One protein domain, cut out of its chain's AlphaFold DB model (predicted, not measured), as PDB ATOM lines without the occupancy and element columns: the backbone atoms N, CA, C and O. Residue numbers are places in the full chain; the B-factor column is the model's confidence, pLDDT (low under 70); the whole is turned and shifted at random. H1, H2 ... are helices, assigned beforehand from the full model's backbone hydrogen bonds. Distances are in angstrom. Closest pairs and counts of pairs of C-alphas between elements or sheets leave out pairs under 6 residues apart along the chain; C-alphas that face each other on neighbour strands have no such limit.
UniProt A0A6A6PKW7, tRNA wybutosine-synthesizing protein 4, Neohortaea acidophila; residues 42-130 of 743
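AT A GLANCE: This is residues 42 to 130 of the 743 residues of the protein "tRNA wybutosine-synthesizing protein 4" of Neohortaea acidophila (UniProt A0A6A6PKW7). One long helix, H4, makes the spine, and the shorter H1, H2 and H3 are set around it with few contacts, two long loops joining H1 to H2 and H2 to H3. The printed part has 89 residues with four named helices, in the order H1 to H4, and no named strand: all helix. It is compact, with a radius of gyration of the C-alphas of 13.4 A, and spans 36 by 26 by 23 A.

IN THESE COORDINATES: H4, residues 106 to 130, runs 36.5 A from C-alpha 106 at (-44.472, -44.060, -28.894) to C-alpha 130 at (-15.329, -22.034, -30.085). H1 is residues 51 to 60, 14.3 A; H2 residues 73 to 77, 6.7 A; H3 residues 90 to 98, 14.3 A.

HOW THE PARTS SIT: H1 is close to H4 but not clearly touching, the closest C-alphas, Leu 54 and Asn 114, 7.2 A apart, at a steep tilt of 41 degrees, the same way. H3 is likewise close but not clearly touching H4, with C-alphas of Leu 96 and Thr 112 closest at 7.4 A. H1 and H3 are apart. In H1, H2 and H4 every O i to N i+4 pair is within hydrogen-bond range; in H3 2 of 5 are, and 3 of 6 O i to N i+3 pairs.

THE WHOLE: The printed part has no cut. Mean pLDDT of the printed part is 72.3; residues 59 to 80 are among those under 70.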
ATOM      1  N   ALA A  42     -30.280 -50.827 -34.071       62.97
ATOM      2  CA  ALA A  42     -30.266 -51.154 -32.643       62.97
ATOM      3  C   ALA A  42     -28.999 -50.714 -31.877       62.97
ATOM      4  O   ALA A  42     -29.069 -50.551 -30.659       62.97
ATOM      5  N   TYR A  43     -27.869 -50.484 -32.559       62.62
ATOM      6  CA  TYR A  43     -26.602 -50.029 -31.963       62.62
ATOM      7  C   TYR A  43     -26.294 -48.546 -32.210       62.62
ATOM      8  O   TYR A  43     -25.350 -48.010 -31.632       62.62
ATOM      9  N   ARG A  44     -27.086 -47.851 -33.036       78.44
ATOM     10  CA  ARG A  44     -26.955 -46.398 -33.200       78.44
ATOM     11  C   ARG A  44     -27.447 -45.690 -31.926       78.44
ATOM     12  O   ARG A  44     -28.298 -46.202 -31.192       78.44
ATOM     13  N   ILE A  45     -26.886 -44.520 -31.622       79.38
ATOM     14  CA  ILE A  45     -27.097 -43.827 -30.335       79.38
ATOM     15  C   ILE A  45     -28.558 -43.375 -30.196       79.38
ATOM     16  O   ILE A  45     -29.171 -43.512 -29.138       79.38
ATOM     17  N   GLU A  46     -29.151 -42.899 -31.289       82.31
ATOM     18  CA  GLU A  46     -30.519 -42.393 -31.342       82.31
ATOM     19  C   GLU A  46     -31.604 -43.470 -31.147       82.31
ATOM     20  O   GLU A  46     -32.768 -43.130 -30.929       82.31
ATOM     21  N   PHE A  47     -31.240 -44.757 -31.138       86.94
ATOM     22  CA  PHE A  47     -32.166 -45.877 -30.921       86.94
ATOM     23  C   PHE A  47     -32.279 -46.336 -29.459       86.94
ATOM     24  O   PHE A  47     -32.988 -47.296 -29.170       86.94
ATOM     25  N   ALA A  48     -31.625 -45.645 -28.520       82.88
ATOM     26  CA  ALA A  48     -31.674 -45.976 -27.098       82.88
ATOM     27  C   ALA A  48     -33.107 -45.993 -26.513       82.88
ATOM     28  O   ALA A  48     -33.859 -45.012 -26.594       82.88
ATOM     29  N   THR A  49     -33.463 -47.103 -25.867       85.62
ATOM     30  CA  THR A  49     -34.802 -47.372 -25.308       85.62
ATOM     31  C   THR A  49     -35.030 -46.726 -23.932       85.62
ATOM     32  O   THR A  49     -36.170 -46.424 -23.577       85.62
ATOM     33  N   SER A  50     -33.965 -46.427 -23.178       85.62
ATOM     34  CA  SER A  50     -34.010 -45.690 -21.904       85.62
ATOM     35  C   SER A  50     -33.111 -44.448 -21.921       85.62
ATOM     36  O   SER A  50     -32.241 -44.295 -22.784       85.62
ATOM     37  N   ASP A  51     -33.378 -43.491 -21.025       82.94
ATOM     38  CA  ASP A  51     -32.599 -42.242 -20.946       82.94
ATOM     39  C   ASP A  51     -31.188 -42.522 -20.416       82.94
ATOM     40  O   ASP A  51     -30.223 -41.918 -20.873       82.94
ATOM     41  N   GLU A  52     -31.063 -43.508 -19.528       82.25
ATOM     42  CA  GLU A  52     -29.791 -44.049 -19.049       82.25
ATOM     43  C   GLU A  52     -28.984 -44.675 -20.191       82.25
ATOM     44  O   GLU A  52     -27.812 -44.351 -20.346       82.25
ATOM     45  N   GLU A  53     -29.617 -45.479 -21.052       83.19
ATOM     46  CA  GLU A  53     -28.970 -46.087 -22.222       83.19
ATOM     47  C   GLU A  53     -28.530 -45.026 -23.246       83.19
ATOM     48  O   GLU A  53     -27.446 -45.118 -23.823       83.19
ATOM     49  N   LEU A  54     -29.330 -43.970 -23.440       84.19
ATOM     50  CA  LEU A  54     -28.966 -42.845 -24.308       84.19
ATOM     51  C   LEU A  54     -27.726 -42.118 -23.772       84.19
ATOM     52  O   LEU A  54     -26.802 -41.827 -24.532       84.19
ATOM     53  N   LEU A  55     -27.701 -41.834 -22.467       79.75
ATOM     54  CA  LEU A  55     -26.575 -41.182 -21.801       79.75
ATOM     55  C   LEU A  55     -25.329 -42.075 -21.777       79.75
ATOM     56  O   LEU A  55     -24.230 -41.575 -22.020       79.75
ATOM     57  N   HIS A  56     -25.491 -43.380 -21.550       78.75
ATOM     58  CA  HIS A  56     -24.407 -44.355 -21.569       78.75
ATOM     59  C   HIS A  56     -23.762 -44.420 -22.960       78.75
ATOM     60  O   HIS A  56     -22.578 -44.106 -23.083       78.75
ATOM     61  N   ARG A  57     -24.552 -44.682 -24.015       80.50
ATOM     62  CA  ARG A  57     -24.086 -44.697 -25.417       80.50
ATOM     63  C   ARG A  57     -23.468 -43.379 -25.861       80.50
ATOM     64  O   ARG A  57     -22.519 -43.385 -26.639       80.50
ATOM     65  N   LEU A  58     -23.985 -42.245 -25.384       75.12
ATOM     66  CA  LEU A  58     -23.344 -40.951 -25.606       75.12
ATOM     67  C   LEU A  58     -21.970 -40.913 -24.934       75.12
ATOM     68  O   LEU A  58     -20.984 -40.651 -25.616       75.12
ATOM     69  N   SER A  59     -21.879 -41.223 -23.639       69.56
ATOM     70  CA  SER A  59     -20.622 -41.149 -22.880       69.56
ATOM     71  C   SER A  59     -19.516 -42.080 -23.397       69.56
ATOM     72  O   SER A  59     -18.347 -41.705 -23.347       69.56
ATOM     73  N   THR A  60     -19.877 -43.250 -23.935       67.19
ATOM     74  CA  THR A  60     -18.945 -44.225 -24.524       67.19
ATOM     75  C   THR A  60     -18.697 -44.007 -26.018       67.19
ATOM     76  O   THR A  60     -17.795 -44.623 -26.586       67.19
ATOM     77  N   SER A  61     -19.450 -43.119 -26.677       69.25
ATOM     78  CA  SER A  61     -19.229 -42.814 -28.091       69.25
ATOM     79  C   SER A  61     -17.860 -42.173 -28.321       69.25
ATOM     80  O   SER A  61     -17.444 -41.270 -27.594       69.25
ATOM     81  N   VAL A  62     -17.198 -42.548 -29.420       59.75
ATOM     82  CA  VAL A  62     -15.913 -41.962 -29.860       59.75
ATOM     83  C   VAL A  62     -15.993 -40.438 -30.081       59.75
ATOM     84  O   VAL A  62     -14.979 -39.752 -30.152       59.75
ATOM     85  N   TRP A  63     -17.211 -39.895 -30.178       57.19
ATOM     86  CA  TRP A  63     -17.492 -38.467 -30.292       57.19
ATOM     87  C   TRP A  63     -17.352 -37.706 -28.953       57.19
ATOM     88  O   TRP A  63     -16.954 -36.539 -28.954       57.19
ATOM     89  N   LEU A  64     -17.628 -38.359 -27.816       60.97
ATOM     90  CA  LEU A  64     -17.575 -37.771 -26.465       60.97
ATOM     91  C   LEU A  64     -16.500 -38.374 -25.555       60.97
ATOM     92  O   LEU A  64     -16.190 -37.771 -24.528       60.97
ATOM     93  N   ALA A  65     -15.927 -39.525 -25.912       51.69
ATOM     94  CA  ALA A  65     -14.914 -40.217 -25.122       51.69
ATOM     95  C   ALA A  65     -13.781 -39.263 -24.688       51.69
ATOM     96  O   ALA A  65     -13.138 -38.608 -25.511       51.69
ATOM     97  N   GLY A  66     -13.569 -39.155 -23.373       54.09
ATOM     98  CA  GLY A  66     -12.559 -38.282 -22.762       54.09
ATOM     99  C   GLY A  66     -12.915 -36.788 -22.660       54.09
ATOM    100  O   GLY A  66     -12.104 -36.018 -22.152       54.09
ATOM    101  N   ARG A  67     -14.101 -36.345 -23.102       61.59
ATOM    102  CA  ARG A  67     -14.533 -34.935 -23.029       61.59
ATOM    103  C   ARG A  67     -15.489 -34.713 -21.857       61.59
ATOM    104  O   ARG A  67     -16.449 -35.461 -21.689       61.59
ATOM    105  N   GLN A  68     -15.280 -33.653 -21.075       59.75
ATOM    106  CA  GLN A  68     -16.270 -33.230 -20.081       59.75
ATOM    107  C   GLN A  68     -17.506 -32.659 -20.786       59.75
ATOM    108  O   GLN A  68     -17.424 -31.663 -21.500       59.75
ATOM    109  N   TRP A  69     -18.658 -33.279 -20.551       66.75
ATOM    110  CA  TRP A  69     -19.972 -32.785 -20.953       66.75
ATOM    111  C   TRP A  69     -20.976 -33.065 -19.831       66.75
ATOM    112  O   TRP A  69     -20.732 -33.896 -18.956       66.75
ATOM    113  N   SER A  70     -22.112 -32.370 -19.838       61.44
ATOM    114  CA  SER A  70     -23.211 -32.631 -18.905       61.44
ATOM    115  C   SER A  70     -24.514 -32.846 -19.663       61.44
ATOM    116  O   SER A  70     -24.771 -32.204 -20.683       61.44
ATOM    117  N   ALA A  71     -25.334 -33.778 -19.174       64.38
ATOM    118  CA  ALA A  71     -26.656 -34.030 -19.730       64.38
ATOM    119  C   ALA A  71     -27.525 -32.759 -19.626       64.38
ATOM    120  O   ALA A  71     -27.558 -32.156 -18.547       64.38
ATOM    121  N   PRO A  72     -28.255 -32.357 -20.688       64.12
ATOM    122  CA  PRO A  72     -29.107 -31.174 -20.642       64.12
ATOM    123  C   PRO A  72     -30.105 -31.256 -19.475       64.12
ATOM    124  O   PRO A  72     -30.759 -32.293 -19.331       64.12
ATOM    125  N   PRO A  73     -30.294 -30.191 -18.666       62.94
ATOM    126  CA  PRO A  73     -31.170 -30.244 -17.492       62.94
ATOM    127  C   PRO A  73     -32.593 -30.724 -17.804       62.94
ATOM    128  O   PRO A  73     -33.175 -31.474 -17.023       62.94
ATOM    129  N   TRP A  74     -33.120 -30.374 -18.982       64.06
ATOM    130  CA  TRP A  74     -34.449 -30.796 -19.430       64.06
ATOM    131  C   TRP A  74     -34.590 -32.313 -19.615       64.06
ATOM    132  O   TRP A  74     -35.683 -32.846 -19.446       64.06
ATOM    133  N   MET A  75     -33.504 -33.040 -19.908       64.88
ATOM    134  CA  MET A  75     -33.550 -34.500 -20.038       64.88
ATOM    135  C   MET A  75     -33.892 -35.173 -18.699       64.88
ATOM    136  O   MET A  75     -34.481 -36.247 -18.697       64.88
ATOM    137  N   ARG A  76     -33.580 -34.519 -17.570       61.50
ATOM    138  CA  ARG A  76     -33.894 -34.994 -16.214       61.50
ATOM    139  C   ARG A  76     -35.231 -34.475 -15.666       61.50
ATOM    140  O   ARG A  76     -35.672 -34.966 -14.634       61.50
ATOM    141  N   THR A  77     -35.859 -33.484 -16.308       56.34
ATOM    142  CA  THR A  77     -37.117 -32.869 -15.831       56.34
ATOM    143  C   THR A  77     -38.333 -33.166 -16.709       56.34
ATOM    144  O   THR A  77     -39.463 -32.996 -16.255       56.34
ATOM    145  N   VAL A  78     -38.137 -33.629 -17.946       60.53
ATOM    146  CA  VAL A  78     -39.219 -34.102 -18.824       60.53
ATOM    147  C   VAL A  78     -39.477 -35.593 -18.558       60.53
ATOM    148  O   VAL A  78     -38.516 -36.362 -18.609       60.53
ATOM    149  N   PRO A  79     -40.736 -36.031 -18.337       61.78
ATOM    150  CA  PRO A  79     -41.071 -37.442 -18.143       61.78
ATOM    151  C   PRO A  79     -40.513 -38.353 -19.243       61.78
ATOM    152  O   PRO A  79     -40.485 -37.981 -20.421       61.78
ATOM    153  N   GLN A  80     -40.097 -39.563 -18.863       69.94
ATOM    154  CA  GLN A  80     -39.549 -40.536 -19.802       69.94
ATOM    155  C   GLN A  80     -40.581 -40.875 -20.885       69.94
ATOM    156  O   GLN A  80     -41.684 -41.344 -20.605       69.94
ATOM    157  N   VAL A  81     -40.203 -40.672 -22.147       75.31
ATOM    158  CA  VAL A  81     -40.967 -41.206 -23.277       75.31
ATOM    159  C   VAL A  81     -40.634 -42.689 -23.375       75.31
ATOM    160  O   VAL A  81     -39.488 -43.040 -23.648       75.31
ATOM    161  N   PHE A  82     -41.610 -43.556 -23.127       74.38
ATOM    162  CA  PHE A  82     -41.468 -44.998 -23.330       74.38
ATOM    163  C   PHE A  82     -41.617 -45.343 -24.813       74.38
ATOM    164  O   PHE A  82     -42.415 -44.715 -25.504       74.38
ATOM    165  N   GLY A  83     -40.861 -46.323 -25.299       76.44
ATOM    166  CA  GLY A  83     -40.883 -46.770 -26.692       76.44
ATOM    167  C   GLY A  83     -39.586 -47.483 -27.069       76.44
ATOM    168  O   GLY A  83     -38.556 -47.287 -26.424       76.44
ATOM    169  N   ASP A  84     -39.637 -48.297 -28.115       83.56
ATOM    170  CA  ASP A  84     -38.510 -49.048 -28.664       83.56
ATOM    171  C   ASP A  84     -38.239 -48.606 -30.114       83.56
ATOM    172  O   ASP A  84     -38.841 -49.136 -31.053       83.56
ATOM    173  N   PRO A  85     -37.333 -47.629 -30.328       79.69
ATOM    174  CA  PRO A  85     -37.003 -47.118 -31.655       79.69
ATOM    175  C   PRO A  85     -36.570 -48.180 -32.665       79.69
ATOM    176  O   PRO A  85     -36.698 -47.951 -33.866       79.69
ATOM    177  N   SER A  86     -36.052 -49.332 -32.215       76.88
ATOM    178  CA  SER A  86     -35.565 -50.388 -33.115       76.88
ATOM    179  C   SER A  86     -36.682 -51.025 -33.952       76.88
ATOM    180  O   SER A  86     -36.411 -51.642 -34.979       76.88
ATOM    181  N   ARG A  87     -37.944 -50.813 -33.552       77.62
ATOM    182  CA  ARG A  87     -39.153 -51.282 -34.244       77.62
ATOM    183  C   ARG A  87     -39.590 -50.379 -35.395       77.62
ATOM    184  O   ARG A  87     -40.467 -50.772 -36.163       77.62
ATOM    185  N   ILE A  88     -39.015 -49.180 -35.529       77.12
ATOM    186  CA  ILE A  88     -39.359 -48.250 -36.609       77.12
ATOM    187  C   ILE A  88     -38.721 -48.756 -37.916       77.12
ATOM    188  O   ILE A  88     -37.494 -48.851 -37.988       77.12
ATOM    189  N   PRO A  89     -39.499 -49.053 -38.975       77.75
ATOM    190  CA  PRO A  89     -38.933 -49.483 -40.255       77.75
ATOM    191  C   PRO A  89     -38.028 -48.402 -40.860       77.75
ATOM    192  O   PRO A  89     -38.403 -47.234 -40.839       77.75
ATOM    193  N   GLU A  90     -36.897 -48.762 -41.484       73.00
ATOM    194  CA  GLU A  90     -35.911 -47.771 -41.971       73.00
ATOM    195  C   GLU A  90     -36.543 -46.706 -42.897       73.00
ATOM    196  O   GLU A  90     -36.299 -45.516 -42.730       73.00
ATOM    197  N   ARG A  91     -37.466 -47.115 -43.786       74.50
ATOM    198  CA  ARG A  91     -38.254 -46.216 -44.661       74.50
ATOM    199  C   ARG A  91     -39.051 -45.142 -43.909       74.50
ATOM    200  O   ARG A  91     -39.303 -44.074 -44.442       74.50
ATOM    201  N   ARG A  92     -39.478 -45.435 -42.679       76.12
ATOM    202  CA  ARG A  92     -40.285 -44.549 -41.832       76.12
ATOM    203  C   ARG A  92     -39.416 -43.571 -41.042       76.12
ATOM    204  O   ARG A  92     -39.879 -42.496 -40.674       76.12
ATOM    205  N   LEU A  93     -38.143 -43.907 -40.827       72.94
ATOM    206  CA  LEU A  93     -37.166 -42.966 -40.283       72.94
ATOM    207  C   LEU A  93     -36.931 -41.795 -41.237       72.94
ATOM    208  O   LEU A  93     -36.618 -40.711 -40.761       72.94
ATOM    209  N   GLU A  94     -37.056 -42.006 -42.551       68.69
ATOM    210  CA  GLU A  94     -36.867 -40.953 -43.554       68.69
ATOM    211  C   GLU A  94     -37.966 -39.877 -43.432       68.69
ATOM    212  O   GLU A  94     -37.625 -38.710 -43.256       68.69
ATOM    213  N   ASP A  95     -39.247 -40.257 -43.311       70.81
ATOM    214  CA  ASP A  95     -40.361 -39.325 -43.019       70.81
ATOM    215  C   ASP A  95     -40.136 -38.479 -41.744       70.81
ATOM    216  O   ASP A  95     -40.466 -37.295 -41.686       70.81
ATOM    217  N   LEU A  96     -39.594 -39.105 -40.691       70.38
ATOM    218  CA  LEU A  96     -39.415 -38.501 -39.362       70.38
ATOM    219  C   LEU A  96     -38.179 -37.595 -39.264       70.38
ATOM    220  O   LEU A  96     -37.950 -36.973 -38.222       70.38
ATOM    221  N   ARG A  97     -37.340 -37.531 -40.306       62.44
ATOM    222  CA  ARG A  97     -36.143 -36.677 -40.297       62.44
ATOM    223  C   ARG A  97     -36.470 -35.202 -40.515       62.44
ATOM    224  O   ARG A  97     -35.745 -34.389 -39.933       62.44
ATOM    225  N   ASP A  98     -37.548 -34.903 -41.249       54.00
ATOM    226  CA  ASP A  98     -37.732 -33.603 -41.911       54.00
ATOM    227  C   ASP A  98     -39.029 -32.829 -41.565       54.00
ATOM    228  O   ASP A  98     -39.023 -31.605 -41.701       54.00
ATOM    229  N   ASP A  99     -40.115 -33.453 -41.067       52.44
ATOM    230  CA  ASP A  99     -41.342 -32.726 -40.649       52.44
ATOM    231  C   ASP A  99     -41.750 -33.003 -39.186       52.44
ATOM    232  O   ASP A  99     -41.906 -34.141 -38.743       52.44
ATOM    233  N   SER A 100     -41.976 -31.927 -38.429       51.06
ATOM    234  CA  SER A 100     -42.390 -31.940 -37.021       51.06
ATOM    235  C   SER A 100     -43.899 -32.123 -36.795       51.06
ATOM    236  O   SER A 100     -44.339 -32.136 -35.646       51.06
ATOM    237  N   ARG A 101     -44.703 -32.250 -37.861       57.22
ATOM    238  CA  ARG A 101     -46.182 -32.298 -37.804       57.22
ATOM    239  C   ARG A 101     -46.791 -33.673 -38.101       57.22
ATOM    240  O   ARG A 101     -48.012 -33.809 -38.107       57.22
ATOM    241  N   VAL A 102     -45.968 -34.691 -38.342       62.22
ATOM    242  CA  VAL A 102     -46.432 -36.063 -38.604       62.22
ATOM    243  C   VAL A 102     -46.973 -36.696 -37.307       62.22
ATOM    244  O   VAL A 102     -46.302 -36.614 -36.278       62.22
ATOM    245  N   PRO A 103     -48.146 -37.363 -37.311       66.62
ATOM    246  CA  PRO A 103     -48.603 -38.151 -36.168       66.62
ATOM    247  C   PRO A 103     -47.622 -39.288 -35.853       66.62
ATOM    248  O   PRO A 103     -47.316 -40.098 -36.727       66.62
ATOM    249  N   MET A 104     -47.142 -39.341 -34.608       78.94
ATOM    250  CA  MET A 104     -46.106 -40.286 -34.168       78.94
ATOM    251  C   MET A 104     -46.657 -41.402 -33.267       78.94
ATOM    252  O   MET A 104     -47.552 -41.167 -32.446       78.94
ATOM    253  N   THR A 105     -46.063 -42.592 -33.344       82.31
ATOM    254  CA  THR A 105     -46.181 -43.647 -32.320       82.31
ATOM    255  C   THR A 105     -45.312 -43.333 -31.090       82.31
ATOM    256  O   THR A 105     -44.631 -42.309 -31.027       82.31
ATOM    257  N   MET A 106     -45.343 -44.197 -30.069       77.94
ATOM    258  CA  MET A 106     -44.472 -44.060 -28.894       77.94
ATOM    259  C   MET A 106     -42.992 -44.312 -29.232       77.94
ATOM    260  O   MET A 106     -42.133 -43.536 -28.815       77.94
ATOM    261  N   ASP A 107     -42.710 -45.308 -30.076       82.25
ATOM    262  CA  ASP A 107     -41.367 -45.624 -30.579       82.25
ATOM    263  C   ASP A 107     -40.799 -44.457 -31.407       82.25
ATOM    264  O   ASP A 107     -39.667 -44.019 -31.201       82.25
ATOM    265  N   GLU A 108     -41.621 -43.873 -32.285       85.62
ATOM    266  CA  GLU A 108     -41.254 -42.711 -33.105       85.62
ATOM    267  C   GLU A 108     -41.033 -41.450 -32.253       85.62
ATOM    268  O   GLU A 108     -40.056 -40.728 -32.457       85.62
ATOM    269  N   ARG A 109     -41.876 -41.204 -31.235       81.06
ATOM    270  CA  ARG A 109     -41.647 -40.128 -30.251       81.06
ATOM    271  C   ARG A 109     -40.329 -40.319 -29.497       81.06
ATOM    272  O   ARG A 109     -39.624 -39.338 -29.253       81.06
ATOM    273  N   ARG A 110     -39.989 -41.562 -29.140       87.38
ATOM    274  CA  ARG A 110     -38.735 -41.911 -28.462       87.38
ATOM    275  C   ARG A 110     -37.521 -41.604 -29.341       87.38
ATOM    276  O   ARG A 110     -36.638 -40.865 -28.909       87.38
ATOM    277  N   TYR A 111     -37.524 -42.091 -30.582       86.69
ATOM    278  CA  TYR A 111     -36.481 -41.826 -31.577       86.69
ATOM    279  C   TYR A 111     -36.260 -40.322 -31.805       86.69
ATOM    280  O   TYR A 111     -35.139 -39.820 -31.698       86.69
ATOM    281  N   THR A 112     -37.342 -39.573 -32.039       82.75
ATOM    282  CA  THR A 112     -37.274 -38.128 -32.300       82.75
ATOM    283  C   THR A 112     -36.742 -37.349 -31.088       82.75
ATOM    284  O   THR A 112     -35.921 -36.444 -31.259       82.75
ATOM    285  N   ARG A 113     -37.121 -37.731 -29.855       83.38
ATOM    286  CA  ARG A 113     -36.575 -37.153 -28.609       83.38
ATOM    287  C   ARG A 113     -35.075 -37.421 -28.466       83.38
ATOM    288  O   ARG A 113     -34.328 -36.487 -28.173       83.38
ATOM    289  N   ASN A 114     -34.628 -38.652 -28.717       86.75
ATOM    290  CA  ASN A 114     -33.209 -39.012 -28.678       86.75
ATOM    291  C   ASN A 114     -32.402 -38.184 -29.696       86.75
ATOM    292  O   ASN A 114     -31.398 -37.565 -29.341       86.75
ATOM    293  N   LYS A 115     -32.874 -38.098 -30.949       82.25
ATOM    294  CA  LYS A 115     -32.230 -37.318 -32.020       82.25
ATOM    295  C   LYS A 115     -32.139 -35.823 -31.680       82.25
ATOM    296  O   LYS A 115     -31.099 -35.203 -31.912       82.25
ATOM    297  N   ALA A 116     -33.195 -35.245 -31.102       78.06
ATOM    298  CA  ALA A 116     -33.204 -33.851 -30.655       78.06
ATOM    299  C   ALA A 116     -32.182 -33.593 -29.531       78.06
ATOM    300  O   ALA A 116     -31.444 -32.609 -29.594       78.06
ATOM    301  N   ALA A 117     -32.087 -34.504 -28.554       79.12
ATOM    302  CA  ALA A 117     -31.094 -34.424 -27.484       79.12
ATOM    303  C   ALA A 117     -29.657 -34.455 -28.017       79.12
ATOM    304  O   ALA A 117     -28.868 -33.572 -27.686       79.12
ATOM    305  N   ILE A 118     -29.337 -35.423 -28.884       80.88
ATOM    306  CA  ILE A 118     -28.012 -35.552 -29.512       80.88
ATOM    307  C   ILE A 118     -27.654 -34.249 -30.241       80.88
ATOM    308  O   ILE A 118     -26.604 -33.666 -29.977       80.88
ATOM    309  N   LYS A 119     -28.561 -33.731 -31.084       79.00
ATOM    310  CA  LYS A 119     -28.352 -32.486 -31.843       79.00
ATOM    311  C   LYS A 119     -28.079 -31.279 -30.940       79.00
ATOM    312  O   LYS A 119     -27.215 -30.466 -31.270       79.00
ATOM    313  N   GLN A 120     -28.786 -31.154 -29.815       76.69
ATOM    314  CA  GLN A 120     -28.545 -30.071 -28.861       76.69
ATOM    315  C   GLN A 120     -27.182 -30.213 -28.174       76.69
ATOM    316  O   GLN A 120     -26.417 -29.253 -28.157       76.69
ATOM    317  N   ILE A 121     -26.842 -31.407 -27.676       76.00
ATOM    318  CA  ILE A 121     -25.551 -31.667 -27.021       76.00
ATOM    319  C   ILE A 121     -24.397 -31.354 -27.990       76.00
ATOM    320  O   ILE A 121     -23.432 -30.694 -27.605       76.00
ATOM    321  N   THR A 122     -24.523 -31.719 -29.274       72.44
ATOM    322  CA  THR A 122     -23.543 -31.365 -30.318       72.44
ATOM    323  C   THR A 122     -23.415 -29.858 -30.528       72.44
ATOM    324  O   THR A 122     -22.297 -29.345 -30.595       72.44
ATOM    325  N   ALA A 123     -24.531 -29.129 -30.595       75.00
ATOM    326  CA  ALA A 123     -24.504 -27.676 -30.741       75.00
ATOM    327  C   ALA A 123     -23.886 -26.977 -29.516       75.00
ATOM    328  O   ALA A 123     -23.214 -25.956 -29.665       75.00
ATOM    329  N   ASP A 124     -24.119 -27.498 -28.312       72.75
ATOM    330  CA  ASP A 124     -23.629 -26.926 -27.056       72.75
ATOM    331  C   ASP A 124     -22.110 -27.126 -26.910       72.75
ATOM    332  O   ASP A 124     -21.392 -26.163 -26.632       72.75
ATOM    333  N   LEU A 125     -21.603 -28.323 -27.228       69.44
ATOM    334  CA  LEU A 125     -20.164 -28.609 -27.312       69.44
ATOM    335  C   LEU A 125     -19.452 -27.764 -28.375       69.44
ATOM    336  O   LEU A 125     -18.377 -27.234 -28.104       69.44
ATOM    337  N   GLY A 126     -20.062 -27.572 -29.550       69.38
ATOM    338  CA  GLY A 126     -19.510 -26.692 -30.586       69.38
ATOM    339  C   GLY A 126     -19.306 -25.254 -30.092       69.38
ATOM    340  O   GLY A 126     -18.255 -24.661 -30.326       69.38
ATOM    341  N   ARG A 127     -20.266 -24.711 -29.323       73.06
ATOM    342  CA  ARG A 127     -20.144 -23.367 -28.726       73.06
ATOM    343  C   ARG A 127     -19.075 -23.306 -27.631       73.06
ATOM    344  O   ARG A 127     -18.327 -22.335 -27.594       73.06
ATOM    345  N   GLN A 128     -18.963 -24.334 -26.787       66.75
ATOM    346  CA  GLN A 128     -17.905 -24.416 -25.767       66.75
ATOM    347  C   GLN A 128     -16.506 -24.489 -26.396       66.75
ATOM    348  O   GLN A 128     -15.591 -23.804 -25.942       66.75
ATOM    349  N   MET A 129     -16.340 -25.270 -27.468       66.38
ATOM    350  CA  MET A 129     -15.070 -25.374 -28.190       66.38
ATOM    351  C   MET A 129     -14.677 -24.051 -28.857       66.38
ATOM    352  O   MET A 129     -13.522 -23.645 -28.747       66.38
ATOM    353  N   GLU A 130     -15.619 -23.343 -29.486       68.94
ATOM    354  CA  GLU A 130     -15.329 -22.034 -30.085       68.94
ATOM    355  C   GLU A 130     -14.994 -20.975 -29.022       68.94
ATOM    356  O   GLU A 130     -14.050 -20.206 -29.191       68.94
TER     357      GLU A 130